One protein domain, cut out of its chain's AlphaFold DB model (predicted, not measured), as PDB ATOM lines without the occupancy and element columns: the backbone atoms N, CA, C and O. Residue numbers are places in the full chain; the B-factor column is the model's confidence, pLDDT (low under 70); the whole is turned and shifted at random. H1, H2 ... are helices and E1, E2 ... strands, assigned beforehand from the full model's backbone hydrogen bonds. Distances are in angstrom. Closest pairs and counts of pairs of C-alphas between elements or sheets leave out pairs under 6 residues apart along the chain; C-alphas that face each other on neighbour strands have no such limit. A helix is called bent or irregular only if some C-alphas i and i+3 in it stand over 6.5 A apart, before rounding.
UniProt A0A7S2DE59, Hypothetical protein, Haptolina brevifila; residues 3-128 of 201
ATOM      1  N   TYR A   3     -13.639  22.381 -49.305       74.44
ATOM      2  CA  TYR A   3     -14.760  21.459 -49.146       74.44
ATOM      3  C   TYR A   3     -15.861  21.798 -50.135       74.44
ATOM      4  O   TYR A   3     -15.976  22.942 -50.581       74.44
ATOM      5  N   TRP A   4     -16.675  20.805 -50.468       74.31
ATOM      6  CA  TRP A   4     -17.824  20.989 -51.339       74.31
ATOM      7  C   TRP A   4     -19.087  21.003 -50.490       74.31
ATOM      8  O   TRP A   4     -19.386  20.043 -49.783       74.31
ATOM      9  N   GLN A   5     -19.819  22.113 -50.548       67.81
ATOM     10  CA  GLN A   5     -21.084  22.298 -49.848       67.81
ATOM     11  C   GLN A   5     -22.051  23.067 -50.748       67.81
ATOM     12  O   GLN A   5     -21.670  24.033 -51.412       67.81
ATOM     13  N   TYR A   6     -23.306  22.614 -50.799       67.75
ATOM     14  CA  TYR A   6     -24.366  23.219 -51.620       67.75
ATOM     15  C   TYR A   6     -24.002  23.355 -53.111       67.75
ATOM     16  O   TYR A   6     -24.317  24.353 -53.762       67.75
ATOM     17  N   GLY A   7     -23.309  22.350 -53.659       67.94
ATOM     18  CA  GLY A   7     -22.896  22.316 -55.067       67.94
ATOM     19  C   GLY A   7     -21.804  23.326 -55.433       67.94
ATOM     20  O   GLY A   7     -21.603  23.604 -56.614       67.94
ATOM     21  N   LYS A   8     -21.119  23.904 -54.440       70.12
ATOM     22  CA  LYS A   8     -20.007  24.838 -54.634       70.12
ATOM     23  C   LYS A   8     -18.806  24.427 -53.795       70.12
ATOM     24  O   LYS A   8     -18.950  23.832 -52.731       70.12
ATOM     25  N   CYS A   9     -17.627  24.772 -54.293       71.88
ATOM     26  CA  CYS A   9     -16.373  24.611 -53.579       71.88
ATOM     27  C   CYS A   9     -16.120  25.837 -52.689       71.88
ATOM     28  O   CYS A   9     -16.265  26.974 -53.144       71.88
ATOM     29  N   HIS A  10     -15.719  25.598 -51.445       70.56
ATOM     30  CA  HIS A  10     -15.455  26.621 -50.440       70.56
ATOM     31  C   HIS A  10     -14.032  26.476 -49.885       70.56
ATOM     32  O   HIS A  10     -13.578  25.353 -49.633       70.56
ATOM     33  N   PRO A  11     -13.308  27.585 -49.656       70.81
ATOM     34  CA  PRO A  11     -11.977  27.536 -49.068       70.81
ATOM     35  C   PRO A  11     -12.016  27.229 -47.569       70.81
ATOM     36  O   PRO A  11     -12.822  27.783 -46.825       70.81
ATOM     37  N   ILE A  12     -11.038  26.451 -47.100       67.44
ATOM     38  CA  ILE A  12     -10.674  26.372 -45.677       67.44
ATOM     39  C   ILE A  12      -9.311  27.033 -45.517       67.44
ATOM     40  O   ILE A  12      -8.293  26.433 -45.902       67.44
ATOM     41  N   PRO A  13      -9.264  28.260 -44.966       60.34
ATOM     42  CA  PRO A  13      -8.011  28.965 -44.757       60.34
ATOM     43  C   PRO A  13      -7.082  28.151 -43.849       60.34
ATOM     44  O   PRO A  13      -7.453  27.758 -42.747       60.34
ATOM     45  N   ALA A  14      -5.849  27.926 -44.307       49.69
ATOM     46  CA  ALA A  14      -4.870  27.074 -43.629       49.69
ATOM     47  C   ALA A  14      -4.328  27.641 -42.297       49.69
ATOM     48  O   ALA A  14      -3.567  26.976 -41.611       49.69
ATOM     49  N   GLN A  15      -4.696  28.871 -41.926       49.84
ATOM     50  CA  GLN A  15      -4.191  29.574 -40.733       49.84
ATOM     51  C   GLN A  15      -4.990  29.298 -39.460       49.84
ATOM     52  O   GLN A  15      -4.735  29.911 -38.428       49.84
ATOM     53  N   HIS A  16      -5.984  28.423 -39.539       60.81
ATOM     54  CA  HIS A  16      -7.008  28.290 -38.513       60.81
ATOM     55  C   HIS A  16      -6.931  26.973 -37.749       60.81
ATOM     56  O   HIS A  16      -7.874  26.680 -37.032       60.81
ATOM     57  N   PHE A  17      -5.859  26.184 -37.894       67.31
ATOM     58  CA  PHE A  17      -5.697  24.911 -37.190       67.31
ATOM     59  C   PHE A  17      -4.296  24.759 -36.588       67.31
ATOM     60  O   PHE A  17      -3.290  25.111 -37.206       67.31
ATOM     61  N   GLY A  18      -4.245  24.205 -35.383       66.19
ATOM     62  CA  GLY A  18      -3.044  23.741 -34.707       66.19
ATOM     63  C   GLY A  18      -3.234  22.292 -34.271       66.19
ATOM     64  O   GLY A  18      -4.325  21.893 -33.868       66.19
ATOM     65  N   CYS A  19      -2.166  21.503 -34.354       67.94
ATOM     66  CA  CYS A  19      -2.156  20.119 -33.895       67.94
ATOM     67  C   CYS A  19      -1.193  19.984 -32.718       67.94
ATOM     68  O   CYS A  19      -0.069  20.486 -32.775       67.94
ATOM     69  N   THR A  20      -1.616  19.268 -31.680       74.12
ATOM     70  CA  THR A  20      -0.778  18.912 -30.532       74.12
ATOM     71  C   THR A  20      -0.657  17.397 -30.474       74.12
ATOM     72  O   THR A  20      -1.643  16.700 -30.249       74.12
ATOM     73  N   ALA A  21       0.550  16.876 -30.691       68.69
ATOM     74  CA  ALA A  21       0.808  15.445 -30.576       68.69
ATOM     75  C   ALA A  21       0.712  14.995 -29.110       68.69
ATOM     76  O   ALA A  21       1.279  15.633 -28.221       68.69
ATOM     77  N   THR A  22       0.009  13.890 -28.866       68.94
ATOM     78  CA  THR A  22      -0.047  13.218 -27.557       68.94
ATOM     79  C   THR A  22       0.723  11.894 -27.562       68.94
ATOM     80  O   THR A  22       1.105  11.411 -26.496       68.94
ATOM     81  N   SER A  23       1.002  11.333 -28.744       65.44
ATOM     82  CA  SER A  23       1.889  10.188 -28.986       65.44
ATOM     83  C   SER A  23       2.511  10.263 -30.391       65.44
ATOM     84  O   SER A  23       2.215  11.176 -31.162       65.44
ATOM     85  N   ASP A  24       3.326   9.267 -30.753       65.19
ATOM     86  CA  ASP A  24       3.945   9.145 -32.085       65.19
ATOM     87  C   ASP A  24       2.929   9.054 -33.237       65.19
ATOM     88  O   ASP A  24       3.268   9.315 -34.390       65.19
ATOM     89  N   ASN A  25       1.685   8.662 -32.950       69.00
ATOM     90  CA  ASN A  25       0.655   8.433 -33.959       69.00
ATOM     91  C   ASN A  25      -0.707   9.038 -33.608       69.00
ATOM     92  O   ASN A  25      -1.677   8.734 -34.296       69.00
ATOM     93  N   ALA A  26      -0.812   9.852 -32.561       71.56
ATOM     94  CA  ALA A  26      -2.077  10.444 -32.160       71.56
ATOM     95  C   ALA A  26      -1.896  11.826 -31.535       71.56
ATOM     96  O   ALA A  26      -0.817  12.201 -31.064       71.56
ATOM     97  N   GLY A  27      -2.979  12.589 -31.522       74.75
ATOM     98  CA  GLY A  27      -2.994  13.908 -30.919       74.75
ATOM     99  C   GLY A  27      -4.341  14.590 -31.019       74.75
ATOM    100  O   GLY A  27      -5.323  14.025 -31.508       74.75
ATOM    101  N   THR A  28      -4.373  15.822 -30.533       80.38
ATOM    102  CA  THR A  28      -5.536  16.699 -30.609       80.38
ATOM    103  C   THR A  28      -5.320  17.776 -31.655       80.38
ATOM    104  O   THR A  28      -4.193  18.124 -32.022       80.38
ATOM    105  N   MET A  29      -6.429  18.304 -32.144       77.38
ATOM    106  CA  MET A  29      -6.475  19.395 -33.095       77.38
ATOM    107  C   MET A  29      -7.441  20.448 -32.575       77.38
ATOM    108  O   MET A  29      -8.515  20.112 -32.081       77.38
ATOM    109  N   GLU A  30      -7.050  21.711 -32.677       79.06
ATOM    110  CA  GLU A  30      -7.879  22.854 -32.309       79.06
ATOM    111  C   GLU A  30      -7.702  23.976 -33.319       79.06
ATOM    112  O   GLU A  30      -6.661  24.107 -33.970       79.06
ATOM    113  N   GLY A  31      -8.731  24.801 -33.454       76.50
ATOM    114  CA  GLY A  31      -8.725  25.847 -34.447       76.50
ATOM    115  C   GLY A  31      -9.897  26.805 -34.353       76.50
ATOM    116  O   GLY A  31     -10.932  26.513 -33.757       76.50
ATOM    117  N   ASN A  32      -9.758  27.960 -34.984       79.50
ATOM    118  CA  ASN A  32     -10.834  28.930 -35.124       79.50
ATOM    119  C   ASN A  32     -10.609  29.781 -36.368       79.50
ATOM    120  O   ASN A  32      -9.473  30.031 -36.763       79.50
ATOM    121  N   GLY A  33     -11.693  30.247 -36.974       76.50
ATOM    122  CA  GLY A  33     -11.613  30.915 -38.260       76.50
ATOM    123  C   GLY A  33     -12.912  31.534 -38.731       76.50
ATOM    124  O   GLY A  33     -13.879  31.640 -37.983       76.50
ATOM    125  N   ALA A  34     -12.914  31.944 -39.994       76.75
ATOM    126  CA  ALA A  34     -14.109  32.340 -40.716       76.75
ATOM    127  C   ALA A  34     -13.992  31.949 -42.192       76.75
ATOM    128  O   ALA A  34     -12.891  31.956 -42.755       76.75
ATOM    129  N   ASP A  35     -15.127  31.623 -42.793       73.31
ATOM    130  CA  ASP A  35     -15.314  31.408 -44.227       73.31
ATOM    131  C   ASP A  35     -16.562  32.169 -44.705       73.31
ATOM    132  O   ASP A  35     -17.040  33.088 -44.032       73.31
ATOM    133  N   ASP A  36     -17.057  31.819 -45.888       71.38
ATOM    134  CA  ASP A  36     -18.196  32.482 -46.512       71.38
ATOM    135  C   ASP A  36     -19.537  32.106 -45.827       71.38
ATOM    136  O   ASP A  36     -20.515  32.844 -45.961       71.38
ATOM    137  N   VAL A  37     -19.573  31.030 -45.023       75.88
ATOM    138  CA  VAL A  37     -20.725  30.623 -44.196       75.88
ATOM    139  C   VAL A  37     -20.729  31.391 -42.874       75.88
ATOM    140  O   VAL A  37     -21.767  31.913 -42.467       75.88
ATOM    141  N   GLY A  38     -19.582  31.510 -42.198       76.31
ATOM    142  CA  GLY A  38     -19.470  32.286 -40.961       76.31
ATOM    143  C   GLY A  38     -18.192  32.047 -40.169       76.31
ATOM    144  O   GLY A  38     -17.271  31.358 -40.601       76.31
ATOM    145  N   SER A  39     -18.130  32.641 -38.978       83.50
ATOM    146  CA  SER A  39     -17.064  32.381 -38.010       83.50
ATOM    147  C   SER A  39     -17.277  31.032 -37.337       83.50
ATOM    148  O   SER A  39     -18.412  30.648 -37.054       83.50
ATOM    149  N   PHE A  40     -16.194  30.318 -37.054       80.94
ATOM    150  CA  PHE A  40     -16.243  28.976 -36.488       80.94
ATOM    151  C   PHE A  40     -15.113  28.707 -35.497       80.94
ATOM    152  O   PHE A  40     -14.035  29.299 -35.567       80.94
ATOM    153  N   MET A  41     -15.363  27.744 -34.616       83.56
ATOM    154  CA  MET A  41     -14.354  27.030 -33.838       83.56
ATOM    155  C   MET A  41     -14.309  25.578 -34.306       83.56
ATOM    156  O   MET A  41     -15.329  25.036 -34.724       83.56
ATOM    157  N   MET A  42     -13.150  24.944 -34.229       83.94
ATOM    158  CA  MET A  42     -12.980  23.531 -34.530       83.94
ATOM    159  C   MET A  42     -12.122  22.850 -33.477       83.94
ATOM    160  O   MET A  42     -11.208  23.454 -32.917       83.94
ATOM    161  N   TRP A  43     -12.431  21.590 -33.218       86.50
ATOM    162  CA  TRP A  43     -11.650  20.728 -32.348       86.50
ATOM    163  C   TRP A  43     -11.773  19.289 -32.822       86.50
ATOM    164  O   TRP A  43     -12.758  18.916 -33.459       86.50
ATOM    165  N   GLY A  44     -10.780  18.472 -32.513       87.56
ATOM    166  CA  GLY A  44     -10.725  17.122 -33.035       87.56
ATOM    167  C   GLY A  44      -9.557  16.313 -32.513       87.56
ATOM    168  O   GLY A  44      -8.780  16.758 -31.661       87.56
ATOM    169  N   THR A  45      -9.426  15.118 -33.063       85.44
ATOM    170  CA  THR A  45      -8.326  14.200 -32.794       85.44
ATOM    171  C   THR A  45      -7.807  13.625 -34.100       85.44
ATOM    172  O   THR A  45      -8.524  13.504 -35.091       85.44
ATOM    173  N   PHE A  46      -6.530  13.263 -34.102       79.69
ATOM    174  CA  PHE A  46      -5.973  12.408 -35.138       79.69
ATOM    175  C   PHE A  46      -5.431  11.134 -34.501       79.69
ATOM    176  O   PHE A  46      -4.932  11.160 -33.373       79.69
ATOM    177  N   THR A  47      -5.563  10.006 -35.194       78.31
ATOM    178  CA  THR A  47      -4.990   8.714 -34.797       78.31
ATOM    179  C   THR A  47      -4.627   7.921 -36.048       78.31
ATOM    180  O   THR A  47      -5.485   7.564 -36.853       78.31
ATOM    181  N   GLY A  48      -3.336   7.641 -36.221       75.50
ATOM    182  CA  GLY A  48      -2.800   7.033 -37.430       75.50
ATOM    183  C   GLY A  48      -3.137   7.882 -38.663       75.50
ATOM    184  O   GLY A  48      -2.795   9.063 -38.688       75.50
ATOM    185  N   PRO A  49      -3.789   7.311 -39.692       76.69
ATOM    186  CA  PRO A  49      -4.184   8.057 -40.879       76.69
ATOM    187  C   PRO A  49      -5.493   8.840 -40.699       76.69
ATOM    188  O   PRO A  49      -5.852   9.598 -41.593       76.69
ATOM    189  N   THR A  50      -6.225   8.656 -39.601       79.38
ATOM    190  CA  THR A  50      -7.575   9.206 -39.440       79.38
ATOM    191  C   THR A  50      -7.545  10.545 -38.714       79.38
ATOM    192  O   THR A  50      -6.797  10.722 -37.749       79.38
ATOM    193  N   LEU A  51      -8.381  11.475 -39.170       79.81
ATOM    194  CA  LEU A  51      -8.595  12.799 -38.606       79.81
ATOM    195  C   LEU A  51     -10.100  13.024 -38.418       79.81
ATOM    196  O   LEU A  51     -10.850  13.078 -39.393       79.81
ATOM    197  N   GLU A  52     -10.519  13.178 -37.166       89.25
ATOM    198  CA  GLU A  52     -11.901  13.458 -36.776       89.25
ATOM    199  C   GLU A  52     -11.993  14.883 -36.241       89.25
ATOM    200  O   GLU A  52     -11.268  15.256 -35.318       89.25
ATOM    201  N   ILE A  53     -12.868  15.703 -36.819       86.25
ATOM    202  CA  ILE A  53     -13.003  17.119 -36.463       86.25
ATOM    203  C   ILE A  53     -14.477  17.433 -36.249       86.25
ATOM    204  O   ILE A  53     -15.343  16.994 -36.996       86.25
ATOM    205  N   THR A  54     -14.769  18.251 -35.251       88.94
ATOM    206  CA  THR A  54     -16.036  18.967 -35.141       88.94
ATOM    207  C   THR A  54     -15.773  20.444 -35.360       88.94
ATOM    208  O   THR A  54     -14.940  21.037 -34.679       88.94
ATOM    209  N   LYS A  55     -16.483  21.040 -36.313       86.00
ATOM    210  CA  LYS A  55     -16.472  22.469 -36.619       86.00
ATOM    211  C   LYS A  55     -17.820  23.058 -36.219       86.00
ATOM    212  O   LYS A  55     -18.836  22.715 -36.808       86.00
ATOM    213  N   ARG A  56     -17.831  23.976 -35.259       86.88
ATOM    214  CA  ARG A  56     -19.024  24.701 -34.817       86.88
ATOM    215  C   ARG A  56     -19.027  26.111 -35.375       86.88
ATOM    216  O   ARG A  56     -18.117  26.886 -35.073       86.88
ATOM    217  N   TYR A  57     -20.071  26.470 -36.113       84.69
ATOM    218  CA  TYR A  57     -20.288  27.862 -36.499       84.69
ATOM    219  C   TYR A  57     -20.856  28.682 -35.340       84.69
ATOM    220  O   TYR A  57     -21.699  28.223 -34.568       84.69
ATOM    221  N   GLN A  58     -20.416  29.933 -35.234       84.19
ATOM    222  CA  GLN A  58     -20.958  30.902 -34.294       84.19
ATOM    223  C   GLN A  58     -22.188  31.570 -34.905       84.19
ATOM    224  O   GLN A  58     -22.089  32.271 -35.916       84.19
ATOM    225  N   LEU A  59     -23.347  31.377 -34.274       86.44
ATOM    226  CA  LEU A  59     -24.605  31.985 -34.703       86.44
ATOM    227  C   LEU A  59     -24.479  33.515 -34.810       86.44
ATOM    228  O   LEU A  59     -23.901  34.160 -33.936       86.44
ATOM    229  N   GLY A  60     -25.059  34.093 -35.866       80.06
ATOM    230  CA  GLY A  60     -25.056  35.543 -36.095       80.06
ATOM    231  C   GLY A  60     -23.819  36.074 -36.828       80.06
ATOM    232  O   GLY A  60     -23.626  37.285 -36.882       80.06
ATOM    233  N   THR A  61     -22.997  35.192 -37.400       79.56
ATOM    234  CA  THR A  61     -21.849  35.551 -38.249       79.56
ATOM    235  C   THR A  61     -22.046  35.024 -39.675       79.56
ATOM    236  O   THR A  61     -22.716  34.012 -39.861       79.56
ATOM    237  N   GLY A  62     -21.473  35.688 -40.684       79.62
ATOM    238  CA  GLY A  62     -21.560  35.252 -42.087       79.62
ATOM    239  C   GLY A  62     -22.983  35.229 -42.661       79.62
ATOM    240  O   GLY A  62     -23.778  36.132 -42.389       79.62
ATOM    241  N   ASP A  63     -23.296  34.225 -43.486       78.69
ATOM    242  CA  ASP A  63     -24.604  34.088 -44.131       78.69
ATOM    243  C   ASP A  63     -25.639  33.485 -43.169       78.69
ATOM    244  O   ASP A  63     -25.618  32.300 -42.851       78.69
ATOM    245  N   ALA A  64     -26.615  34.292 -42.749       81.25
ATOM    246  CA  ALA A  64     -27.690  33.873 -41.846       81.25
ATOM    247  C   ALA A  64     -28.633  32.793 -42.420       81.25
ATOM    248  O   ALA A  64     -29.437  32.216 -41.678       81.25
ATOM    249  N   ARG A  65     -28.601  32.534 -43.734       79.62
ATOM    250  CA  ARG A  65     -29.378  31.453 -44.358       79.62
ATOM    251  C   ARG A  65     -28.745  30.094 -44.092       79.62
ATOM    252  O   ARG A  65     -29.485  29.152 -43.797       79.62
ATOM    253  N   GLU A  66     -27.419  30.038 -44.149       76.62
ATOM    254  CA  GLU A  66     -26.617  28.821 -44.019       76.62
ATOM    255  C   GLU A  66     -26.122  28.626 -42.578       76.62
ATOM    256  O   GLU A  66     -26.255  27.539 -42.019       76.62
ATOM    257  N   ASN A  67     -25.650  29.683 -41.912       81.81
ATOM    258  CA  ASN A  67     -25.173  29.624 -40.536       81.81
ATOM    259  C   ASN A  67     -26.325  29.641 -39.523       81.81
ATOM    260  O   ASN A  67     -26.933  30.670 -39.217       81.81
ATOM    261  N   ARG A  68     -26.574  28.469 -38.936       83.44
ATOM    262  CA  ARG A  68     -27.574  28.251 -37.880       83.44
ATOM    263  C   ARG A  68     -26.956  27.990 -36.506       83.44
ATOM    264  O   ARG A  68     -27.653  27.512 -35.619       83.44
ATOM    265  N   GLY A  69     -25.673  28.306 -36.322       84.00
ATOM    266  CA  GLY A  69     -24.949  27.980 -35.092       84.00
ATOM    267  C   GLY A  69     -24.744  26.475 -34.910       84.00
ATOM    268  O   GLY A  69     -24.900  25.965 -33.804       84.00
ATOM    269  N   HIS A  70     -24.512  25.764 -36.014       83.88
ATOM    270  CA  HIS A  70     -24.535  24.309 -36.074       83.88
ATOM    271  C   HIS A  70     -23.139  23.686 -36.081       83.88
ATOM    272  O   HIS A  70     -22.148  24.355 -36.394       83.88
ATOM    273  N   ASP A  71     -23.105  22.386 -35.794       88.50
ATOM    274  CA  ASP A  71     -21.900  21.568 -35.837       88.50
ATOM    275  C   ASP A  71     -21.829  20.804 -37.156       88.50
ATOM    276  O   ASP A  71     -22.793  20.168 -37.581       88.50
ATOM    277  N   VAL A  72     -20.664  20.865 -37.785       86.31
ATOM    278  CA  VAL A  72     -20.267  20.027 -38.909       86.31
ATOM    279  C   VAL A  72     -19.236  19.041 -38.381       86.31
ATOM    280  O   VAL A  72     -18.199  19.449 -37.857       86.31
ATOM    281  N   HIS A  73     -19.524  17.753 -38.502       89.69
ATOM    282  CA  HIS A  73     -18.596  16.676 -38.177       89.69
ATOM    283  C   HIS A  73     -17.837  16.268 -39.428       89.69
ATOM    284  O   HIS A  73     -18.406  16.227 -40.514       89.69
ATOM    285  N   LEU A  74     -16.551  15.993 -39.286       86.06
ATOM    286  CA  LEU A  74     -15.669  15.663 -40.388       86.06
ATOM    287  C   LEU A  74     -14.891  14.409 -40.044       86.06
ATOM    288  O   LEU A  74     -14.242  14.357 -39.000       86.06
ATOM    289  N   GLU A  75     -14.927  13.448 -40.955       88.12
ATOM    290  CA  GLU A  75     -14.214  12.181 -40.841       88.12
ATOM    291  C   GLU A  75     -13.323  12.038 -42.068       88.12
ATOM    292  O   GLU A  75     -13.790  11.783 -43.180       88.12
ATOM    293  N   LEU A  76     -12.026  12.277 -41.880       84.38
ATOM    294  CA  LEU A  76     -11.061  12.374 -42.967       84.38
ATOM    295  C   LEU A  76      -9.945  11.345 -42.792       84.38
ATOM    296  O   LEU A  76      -9.541  11.012 -41.681       84.38
ATOM    297  N   THR A  77      -9.405  10.871 -43.907       79.19
ATOM    298  CA  THR A  77      -8.309   9.902 -43.954       79.19
ATOM    299  C   THR A  77      -7.151  10.455 -44.774       79.19
ATOM    300  O   THR A  77      -7.337  11.012 -45.857       79.19
ATOM    301  N   CYS A  78      -5.938  10.299 -44.251       74.75
ATOM    302  CA  CYS A  78      -4.700  10.680 -44.906       74.75
ATOM    303  C   CYS A  78      -4.494   9.855 -46.185       74.75
ATOM    304  O   CYS A  78      -4.508   8.623 -46.142       74.75
ATOM    305  N   CYS A  79      -4.307  10.523 -47.318       70.31
ATOM    306  CA  CYS A  79      -4.133   9.896 -48.624       70.31
ATOM    307  C   CYS A  79      -3.396  10.817 -49.609       70.31
ATOM    308  O   CYS A  79      -3.237  12.019 -49.380       70.31
ATOM    309  N   ASP A  80      -2.952  10.246 -50.729       76.69
ATOM    310  CA  ASP A  80      -2.606  11.027 -51.919       76.69
ATOM    311  C   ASP A  80      -3.901  11.596 -52.512       76.69
ATOM    312  O   ASP A  80      -4.776  10.844 -52.952       76.69
ATOM    313  N   LEU A  81      -4.032  12.925 -52.500       74.88
ATOM    314  CA  LEU A  81      -5.273  13.587 -52.901       74.88
ATOM    315  C   LEU A  81      -5.569  13.431 -54.394       74.88
ATOM    316  O   LEU A  81      -6.730  13.303 -54.769       74.88
ATOM    317  N   ALA A  82      -4.543  13.419 -55.248       74.31
ATOM    318  CA  ALA A  82      -4.737  13.277 -56.689       74.31
ATOM    319  C   ALA A  82      -5.168  11.848 -57.052       74.31
ATOM    320  O   ALA A  82      -5.945  11.658 -57.987       74.31
ATOM    321  N   ALA A  83      -4.697  10.854 -56.295       77.56
ATOM    322  CA  ALA A  83      -5.148   9.473 -56.432       77.56
ATOM    323  C   ALA A  83      -6.560   9.254 -55.860       77.56
ATOM    324  O   ALA A  83      -7.333   8.483 -56.428       77.56
ATOM    325  N   ALA A  84      -6.898   9.918 -54.750       80.19
ATOM    326  CA  ALA A  84      -8.204   9.793 -54.102       80.19
ATOM    327  C   ALA A  84      -9.324  10.538 -54.848       80.19
ATOM    328  O   ALA A  84     -10.466  10.087 -54.836       80.19
ATOM    329  N   LEU A  85      -8.997  11.656 -55.503       84.69
ATOM    330  CA  LEU A  85      -9.945  12.548 -56.173       84.69
ATOM    331  C   LEU A  85      -9.513  12.870 -57.618       84.69
ATOM    332  O   LEU A  85      -9.271  14.037 -57.952       84.69
ATOM    333  N   PRO A  86      -9.426  11.868 -58.511       86.25
ATOM    334  CA  PRO A  86      -8.972  12.088 -59.884       86.25
ATOM    335  C   PRO A  86      -9.895  13.036 -60.666       86.25
ATOM    336  O   PRO A  86      -9.423  13.810 -61.497       86.25
ATOM    337  N   GLU A  87     -11.197  13.028 -60.370       87.25
ATOM    338  CA  GLU A  87     -12.193  13.889 -61.022       87.25
ATOM    339  C   GLU A  87     -12.070  15.364 -60.602       87.25
ATOM    340  O   GLU A  87     -12.374  16.258 -61.391       87.25
ATOM    341  N   HIS A  88     -11.524  15.630 -59.410       83.12
ATOM    342  CA  HIS A  88     -11.289  16.984 -58.897       83.12
ATOM    343  C   HIS A  88      -9.849  17.468 -59.105       83.12
ATOM    344  O   HIS A  88      -9.489  18.536 -58.611       83.12
ATOM    345  N   ALA A  89      -9.011  16.739 -59.851       81.25
ATOM    346  CA  ALA A  89      -7.594  17.074 -60.025       81.25
ATOM    347  C   ALA A  89      -7.365  18.503 -60.555       81.25
ATOM    348  O   ALA A  89      -6.465  19.202 -60.087       81.25
ATOM    349  N   GLY A  90      -8.202  18.966 -61.492       80.81
ATOM    350  CA  GLY A  90      -8.132  20.334 -62.016       80.81
ATOM    351  C   GLY A  90      -8.474  21.398 -60.968       80.81
ATOM    352  O   GLY A  90      -7.803  22.427 -60.892       80.81
ATOM    353  N   GLU A  91      -9.476  21.136 -60.124       80.88
ATOM    354  CA  GLU A  91      -9.853  22.025 -59.020       80.88
ATOM    355  C   GLU A  91      -8.760  22.043 -57.945       80.88
ATOM    356  O   GLU A  91      -8.293  23.113 -57.560       80.88
ATOM    357  N   LEU A  92      -8.280  20.871 -57.524       77.38
ATOM    358  CA  LEU A  92      -7.170  20.726 -56.579       77.38
ATOM    359  C   LEU A  92      -5.939  21.518 -57.041       77.38
ATOM    360  O   LEU A  92      -5.386  22.305 -56.269       77.38
ATOM    361  N   GLN A  93      -5.561  21.388 -58.315       78.12
ATOM    362  CA  GLN A  93      -4.438  22.125 -58.887       78.12
ATOM    363  C   GLN A  93      -4.683  23.642 -58.891       78.12
ATOM    364  O   GLN A  93      -3.779  24.398 -58.531       78.12
ATOM    365  N   ALA A  94      -5.890  24.097 -59.245       78.94
ATOM    366  CA  ALA A  94      -6.252  25.518 -59.214       78.94
ATOM    367  C   ALA A  94      -6.165  26.120 -57.799       78.94
ATOM    368  O   ALA A  94      -5.829  27.293 -57.642       78.94
ATOM    369  N   TRP A  95      -6.400  25.301 -56.770       74.06
ATOM    370  CA  TRP A  95      -6.260  25.670 -55.360       74.06
ATOM    371  C   TRP A  95      -4.851  25.439 -54.784       74.06
ATOM    372  O   TRP A  95      -4.613  25.714 -53.605       74.06
ATOM    373  N   GLY A  96      -3.896  24.979 -55.596       74.00
ATOM    374  CA  GLY A  96      -2.495  24.809 -55.203       74.00
ATOM    375  C   GLY A  96      -2.151  23.459 -54.564       74.00
ATOM    376  O   GLY A  96      -1.098  23.339 -53.935       74.00
ATOM    377  N   ALA A  97      -3.006  22.444 -54.704       73.69
ATOM    378  CA  ALA A  97      -2.657  21.048 -54.442       73.69
ATOM    379  C   ALA A  97      -2.088  20.411 -55.720       73.69
ATOM    380  O   ALA A  97      -2.818  19.880 -56.555       73.69
ATOM    381  N   SER A  98      -0.768  20.492 -55.888       70.88
ATOM    382  CA  SER A  98      -0.072  19.822 -56.993       70.88
ATOM    383  C   SER A  98      -0.171  18.290 -56.883       70.88
ATOM    384  O   SER A  98      -0.310  17.765 -55.775       70.88
ATOM    385  N   PRO A  99      -0.035  17.545 -57.996       72.12
ATOM    386  CA  PRO A  99       0.078  16.089 -57.952       72.12
ATOM    387  C   PRO A  99       1.170  15.623 -56.976       72.12
ATOM    388  O   PRO A  99       2.255  16.209 -56.934       72.12
ATOM    389  N   GLY A 100       0.882  14.578 -56.196       69.31
ATOM    390  CA  GLY A 100       1.777  14.050 -55.158       69.31
ATOM    391  C   GLY A 100       1.663  14.736 -53.791       69.31
ATOM    392  O   GLY A 100       2.396  14.377 -52.869       69.31
ATOM    393  N   VAL A 101       0.759  15.710 -53.624       69.94
ATOM    394  CA  VAL A 101       0.426  16.250 -52.299       69.94
ATOM    395  C   VAL A 101      -0.350  15.206 -51.498       69.94
ATOM    396  O   VAL A 101      -1.444  14.780 -51.873       69.94
ATOM    397  N   VAL A 102       0.213  14.844 -50.347       68.44
ATOM    398  CA  VAL A 102      -0.487  14.089 -49.310       68.44
ATOM    399  C   VAL A 102      -1.335  15.058 -48.489       68.44
ATOM    400  O   VAL A 102      -0.858  16.105 -48.044       68.44
ATOM    401  N   GLY A 103      -2.596  14.705 -48.290       75.50
ATOM    402  CA  GLY A 103      -3.537  15.447 -47.463       75.50
ATOM    403  C   GLY A 103      -4.526  14.502 -46.798       75.50
ATOM    404  O   GLY A 103      -4.314  13.298 -46.762       75.50
ATOM    405  N   PHE A 104      -5.612  15.048 -46.276       78.69
ATOM    406  CA  PHE A 104      -6.733  14.313 -45.719       78.69
ATOM    407  C   PHE A 104      -7.937  14.471 -46.634       78.69
ATOM    408  O   PHE A 104      -8.236  15.585 -47.062       78.69
ATOM    409  N   TYR A 105      -8.635  13.377 -46.897       84.56
ATOM    410  CA  TYR A 105      -9.863  13.354 -47.676       84.56
ATOM    411  C   TYR A 105     -10.922  12.531 -46.952       84.56
ATOM    412  O   TYR A 105     -10.609  11.511 -46.339       84.56
ATOM    413  N   GLY A 106     -12.169  12.966 -47.032       85.25
ATOM    414  CA  GLY A 106     -13.300  12.205 -46.542       85.25
ATOM    415  C   GLY A 106     -14.583  13.005 -46.634       85.25
ATOM    416  O   GLY A 106     -14.717  13.892 -47.481       85.25
ATOM    417  N   MET A 107     -15.514  12.683 -45.746       85.69
ATOM    418  CA  MET A 107     -16.847  13.266 -45.749       85.69
ATOM    419  C   MET A 107     -17.021  14.209 -44.564       85.69
ATOM    420  O   MET A 107     -16.518  13.970 -43.463       85.69
ATOM    421  N   TRP A 108     -17.767  15.282 -44.795       84.56
ATOM    422  CA  TRP A 108     -18.370  16.062 -43.730       84.56
ATOM    423  C   TRP A 108     -19.860  15.743 -43.632       84.56
ATOM    424  O   TRP A 108     -20.532  15.456 -44.626       84.56
ATOM    425  N   HIS A 109     -20.372  15.817 -42.412       87.44
ATOM    426  CA  HIS A 109     -21.750  15.534 -42.055       87.44
ATOM    427  C   HIS A 109     -22.285  16.659 -41.176       87.44
ATOM    428  O   HIS A 109     -21.680  17.038 -40.172       87.44
ATOM    429  N   LEU A 110     -23.452  17.175 -41.538       82.69
ATOM    430  CA  LEU A 110     -24.199  18.162 -40.777       82.69
ATOM    431  C   LEU A 110     -25.556  17.567 -40.414       82.69
ATOM    432  O   LEU A 110     -26.285  17.097 -41.286       82.69
ATOM    433  N   SER A 111     -25.930  17.627 -39.138       76.50
ATOM    434  CA  SER A 111     -27.275  17.262 -38.694       76.50
ATOM    435  C   SER A 111     -27.772  18.241 -37.638       76.50
ATOM    436  O   SER A 111     -27.153  18.438 -36.596       76.50
ATOM    437  N   THR A 112     -28.907  18.869 -37.920       76.06
ATOM    438  CA  THR A 112     -29.610  19.799 -37.032       76.06
ATOM    439  C   THR A 112     -31.111  19.513 -37.071       76.06
ATOM    440  O   THR A 112     -31.596  18.881 -38.015       76.06
ATOM    441  N   PRO A 113     -31.895  19.960 -36.075       76.50
ATOM    442  CA  PRO A 113     -33.342  19.774 -36.096       76.50
ATOM    443  C   PRO A 113     -33.973  20.327 -37.386       76.50
ATOM    444  O   PRO A 113     -33.997  21.534 -37.613       76.50
ATOM    445  N   GLY A 114     -34.494  19.428 -38.225       71.00
ATOM    446  CA  GLY A 114     -35.158  19.764 -39.488       71.00
ATOM    447  C   GLY A 114     -34.237  19.937 -40.702       71.00
ATOM    448  O   GLY A 114     -34.751  20.218 -41.784       71.00
ATOM    449  N   PHE A 115     -32.919  19.758 -40.561       72.75
ATOM    450  CA  PHE A 115     -31.977  19.871 -41.675       72.75
ATOM    451  C   PHE A 115     -30.730  19.004 -41.478       72.75
ATOM    452  O   PHE A 115     -30.038  19.118 -40.466       72.75
ATOM    453  N   SER A 116     -30.412  18.185 -42.476       80.25
ATOM    454  CA  SER A 116     -29.166  17.422 -42.551       80.25
ATOM    455  C   SER A 116     -28.564  17.545 -43.941       80.25
ATOM    456  O   SER A 116     -29.311  17.532 -44.920       80.25
ATOM    457  N   ASP A 117     -27.240  17.596 -44.021       82.00
ATOM    458  CA  ASP A 117     -26.503  17.604 -45.283       82.00
ATOM    459  C   ASP A 117     -25.178  16.845 -45.134       82.00
ATOM    460  O   ASP A 117     -24.714  16.594 -44.015       82.00
ATOM    461  N   MET A 118     -24.581  16.452 -46.253       86.19
ATOM    462  CA  MET A 118     -23.263  15.827 -46.286       86.19
ATOM    463  C   MET A 118     -22.535  16.174 -47.579       86.19
ATOM    464  O   MET A 118     -23.159  16.429 -48.609       86.19
ATOM    465  N   GLY A 119     -21.212  16.113 -47.550       83.94
ATOM    466  CA  GLY A 119     -20.421  16.355 -48.745       83.94
ATOM    467  C   GLY A 119     -18.966  15.972 -48.576       83.94
ATOM    468  O   GLY A 119     -18.523  15.560 -47.507       83.94
ATOM    469  N   GLU A 120     -18.226  16.109 -49.665       84.69
ATOM    470  CA  GLU A 120     -16.804  15.805 -49.710       84.69
ATOM    471  C   GLU A 120     -15.980  16.953 -49.128       84.69
ATOM    472  O   GLU A 120     -16.316  18.140 -49.248       84.69
ATOM    473  N   MET A 121     -14.860  16.599 -48.509       83.38
ATOM    474  CA  MET A 121     -13.894  17.561 -48.005       83.38
ATOM    475  C   MET A 121     -12.469  17.053 -48.152       83.38
ATOM    476  O   MET A 121     -12.172  15.896 -47.855       83.38
ATOM    477  N   CYS A 122     -11.567  17.959 -48.532       79.44
ATOM    478  CA  CYS A 122     -10.140  17.698 -48.518       79.44
ATOM    479  C   CYS A 122      -9.333  18.804 -47.816       79.44
ATOM    480  O   CYS A 122      -9.486  20.012 -48.025       79.44
ATOM    481  N   ILE A 123      -8.405  18.382 -46.962       76.75
ATOM    482  CA  ILE A 123      -7.474  19.262 -46.260       76.75
ATOM    483  C   ILE A 123      -6.059  18.895 -46.677       76.75
ATOM    484  O   ILE A 123      -5.612  17.779 -46.465       76.75
ATOM    485  N   TRP A 124      -5.307  19.860 -47.183       72.75
ATOM    486  CA  TRP A 124      -3.857  19.765 -47.265       72.75
ATOM    487  C   TRP A 124      -3.235  21.012 -46.658       72.75
ATOM    488  O   TRP A 124      -3.835  22.098 -46.643       72.75
ATOM    489  N   LEU A 125      -2.013  20.833 -46.173       58.66
ATOM    490  CA  LEU A 125      -1.105  21.933 -45.929       58.66
ATOM    491  C   LEU A 125      -0.573  22.370 -47.296       58.66
ATOM    492  O   LEU A 125       0.045  21.549 -47.978       58.66
ATOM    493  N   PRO A 126      -0.805  23.618 -47.742       50.78
ATOM    494  CA  PRO A 126      -0.076  24.106 -48.901       50.78
ATOM    495  C   PRO A 126       1.424  23.977 -48.591       50.78
ATOM    496  O   PRO A 126       1.811  24.230 -47.446       50.78
ATOM    497  N   PRO A 127       2.271  23.575 -49.555       47.19
ATOM    498  CA  PRO A 127       3.711  23.586 -49.354       47.19
ATOM    499  C   PRO A 127       4.132  25.011 -48.986       47.19
ATOM    500  O   PRO A 127       4.137  25.918 -49.817       47.19
ATOM    501  N   VAL A 128       4.415  25.228 -47.703       44.94
ATOM    502  CA  VAL A 128       4.953  26.491 -47.218       44.94
ATOM    503  C   VAL A 128       6.413  26.525 -47.664       44.94
ATOM    504  O   VAL A 128       7.137  25.568 -47.377       44.94
TER     505      VAL A 128
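What this domain is: This is residues 3 to 128 of the 201 residues of the protein "Hypothetical protein" of Haptolina brevifila (UniProt A0A7S2DE59). One long antiparallel sheet, E3 to E9, curls like part of a barrel but stays open; the small hairpin E1 and E2 sits past its E9 edge, with E1 beside E9, and the short helices H1 and H2 lie near one end of the sheet, between E7 and E8 along the chain. The 126 printed residues hold nine named strands and two named helices, in the order E1 to E7, H1, H2, E8, E9, and the class is mostly strand. The sheet's order is E3, E4, E5, E6, E7, E8, E9. The whole is compact, with a radius of gyration of the C-alphas of 14.5 A and spans of 38 by 36 by 26 A.

How they stand to each other: Look first at E3, residues 17 to 23, an edge strand, and E4, residues 26 to 34: N 18 and O 30 are 2.8 A apart, within hydrogen-bond range. E5, residues 39 to 47, E6, residues 50 to 57, and E7, residues 71 to 80, complete a meander, each strand the antiparallel neighbour of the one before. Across these pairs find N 29 and O 44 at 2.9 A, N 43 and O 54 at 3.0 A, and N 53 and O 74 at 2.9 A. E8, residues 102 to 112, is antiparallel to E7, with N 75 and O 107 at 3.0 A. E9, residues 115 to 123, the other edge strand, forms a hairpin with E8, with N 108 and O 119 at 2.8 A, and bends by 55 degrees at residue 120. Near that bend the closest C-alphas of E9 and E1, residues 3 to 5, are those of Met 121 and Tyr 3, 4.2 A apart. E1 forms a hairpin with E2, residues 8 to 11, where N 5 and O 8 are 2.9 A apart; E2 and E3 are apart. H1, residues 81 to 84, is on the sheet at a height of 8.3 A, only just over E8, with 3 of its C-alphas there. H2, residues 86 to 94, is not on the sheet; H1 and H2 only just touch, only at the corner, with 3 pairs of C-alphas within 8 A, the closest those of Ala 82 and Ala 89 at 5.8 A. H2 is irregular, with C-alphas 87 and 90 at 7.7 A, and has 3 of 5 O i to N i+4 pairs within hydrogen-bond range, while H1 is too short for such a pair.

Where its parts are: Find C-alpha 3 at (-14.760, 21.459, -49.146), where E1 begins. E8, the longest strand, runs 32.1 A from C-alpha 102 at (-0.487, 14.089, -49.310); E7 measures 27.2 A, E5 26.8 A, E4 26.4 A, E9 24.9 A, E6 22.8 A and E3 18.5 A. H2 measures 13.7 A. E9 ends at C-alpha 123, (-7.474, 19.262, -46.260).

The domain as a whole: The farthest C-alphas, those of Asp 24 and Arg 65, are 41.9 A apart, and the printed part has no cut. The link from E6 to E7, residues 58 to 70, is long. The model's mean pLDDT is 76.7 over the printed part; look for values under 70 at residues 5 to 7, 12 to 19, 21 to 25, 100 to 102 and 125 to 128.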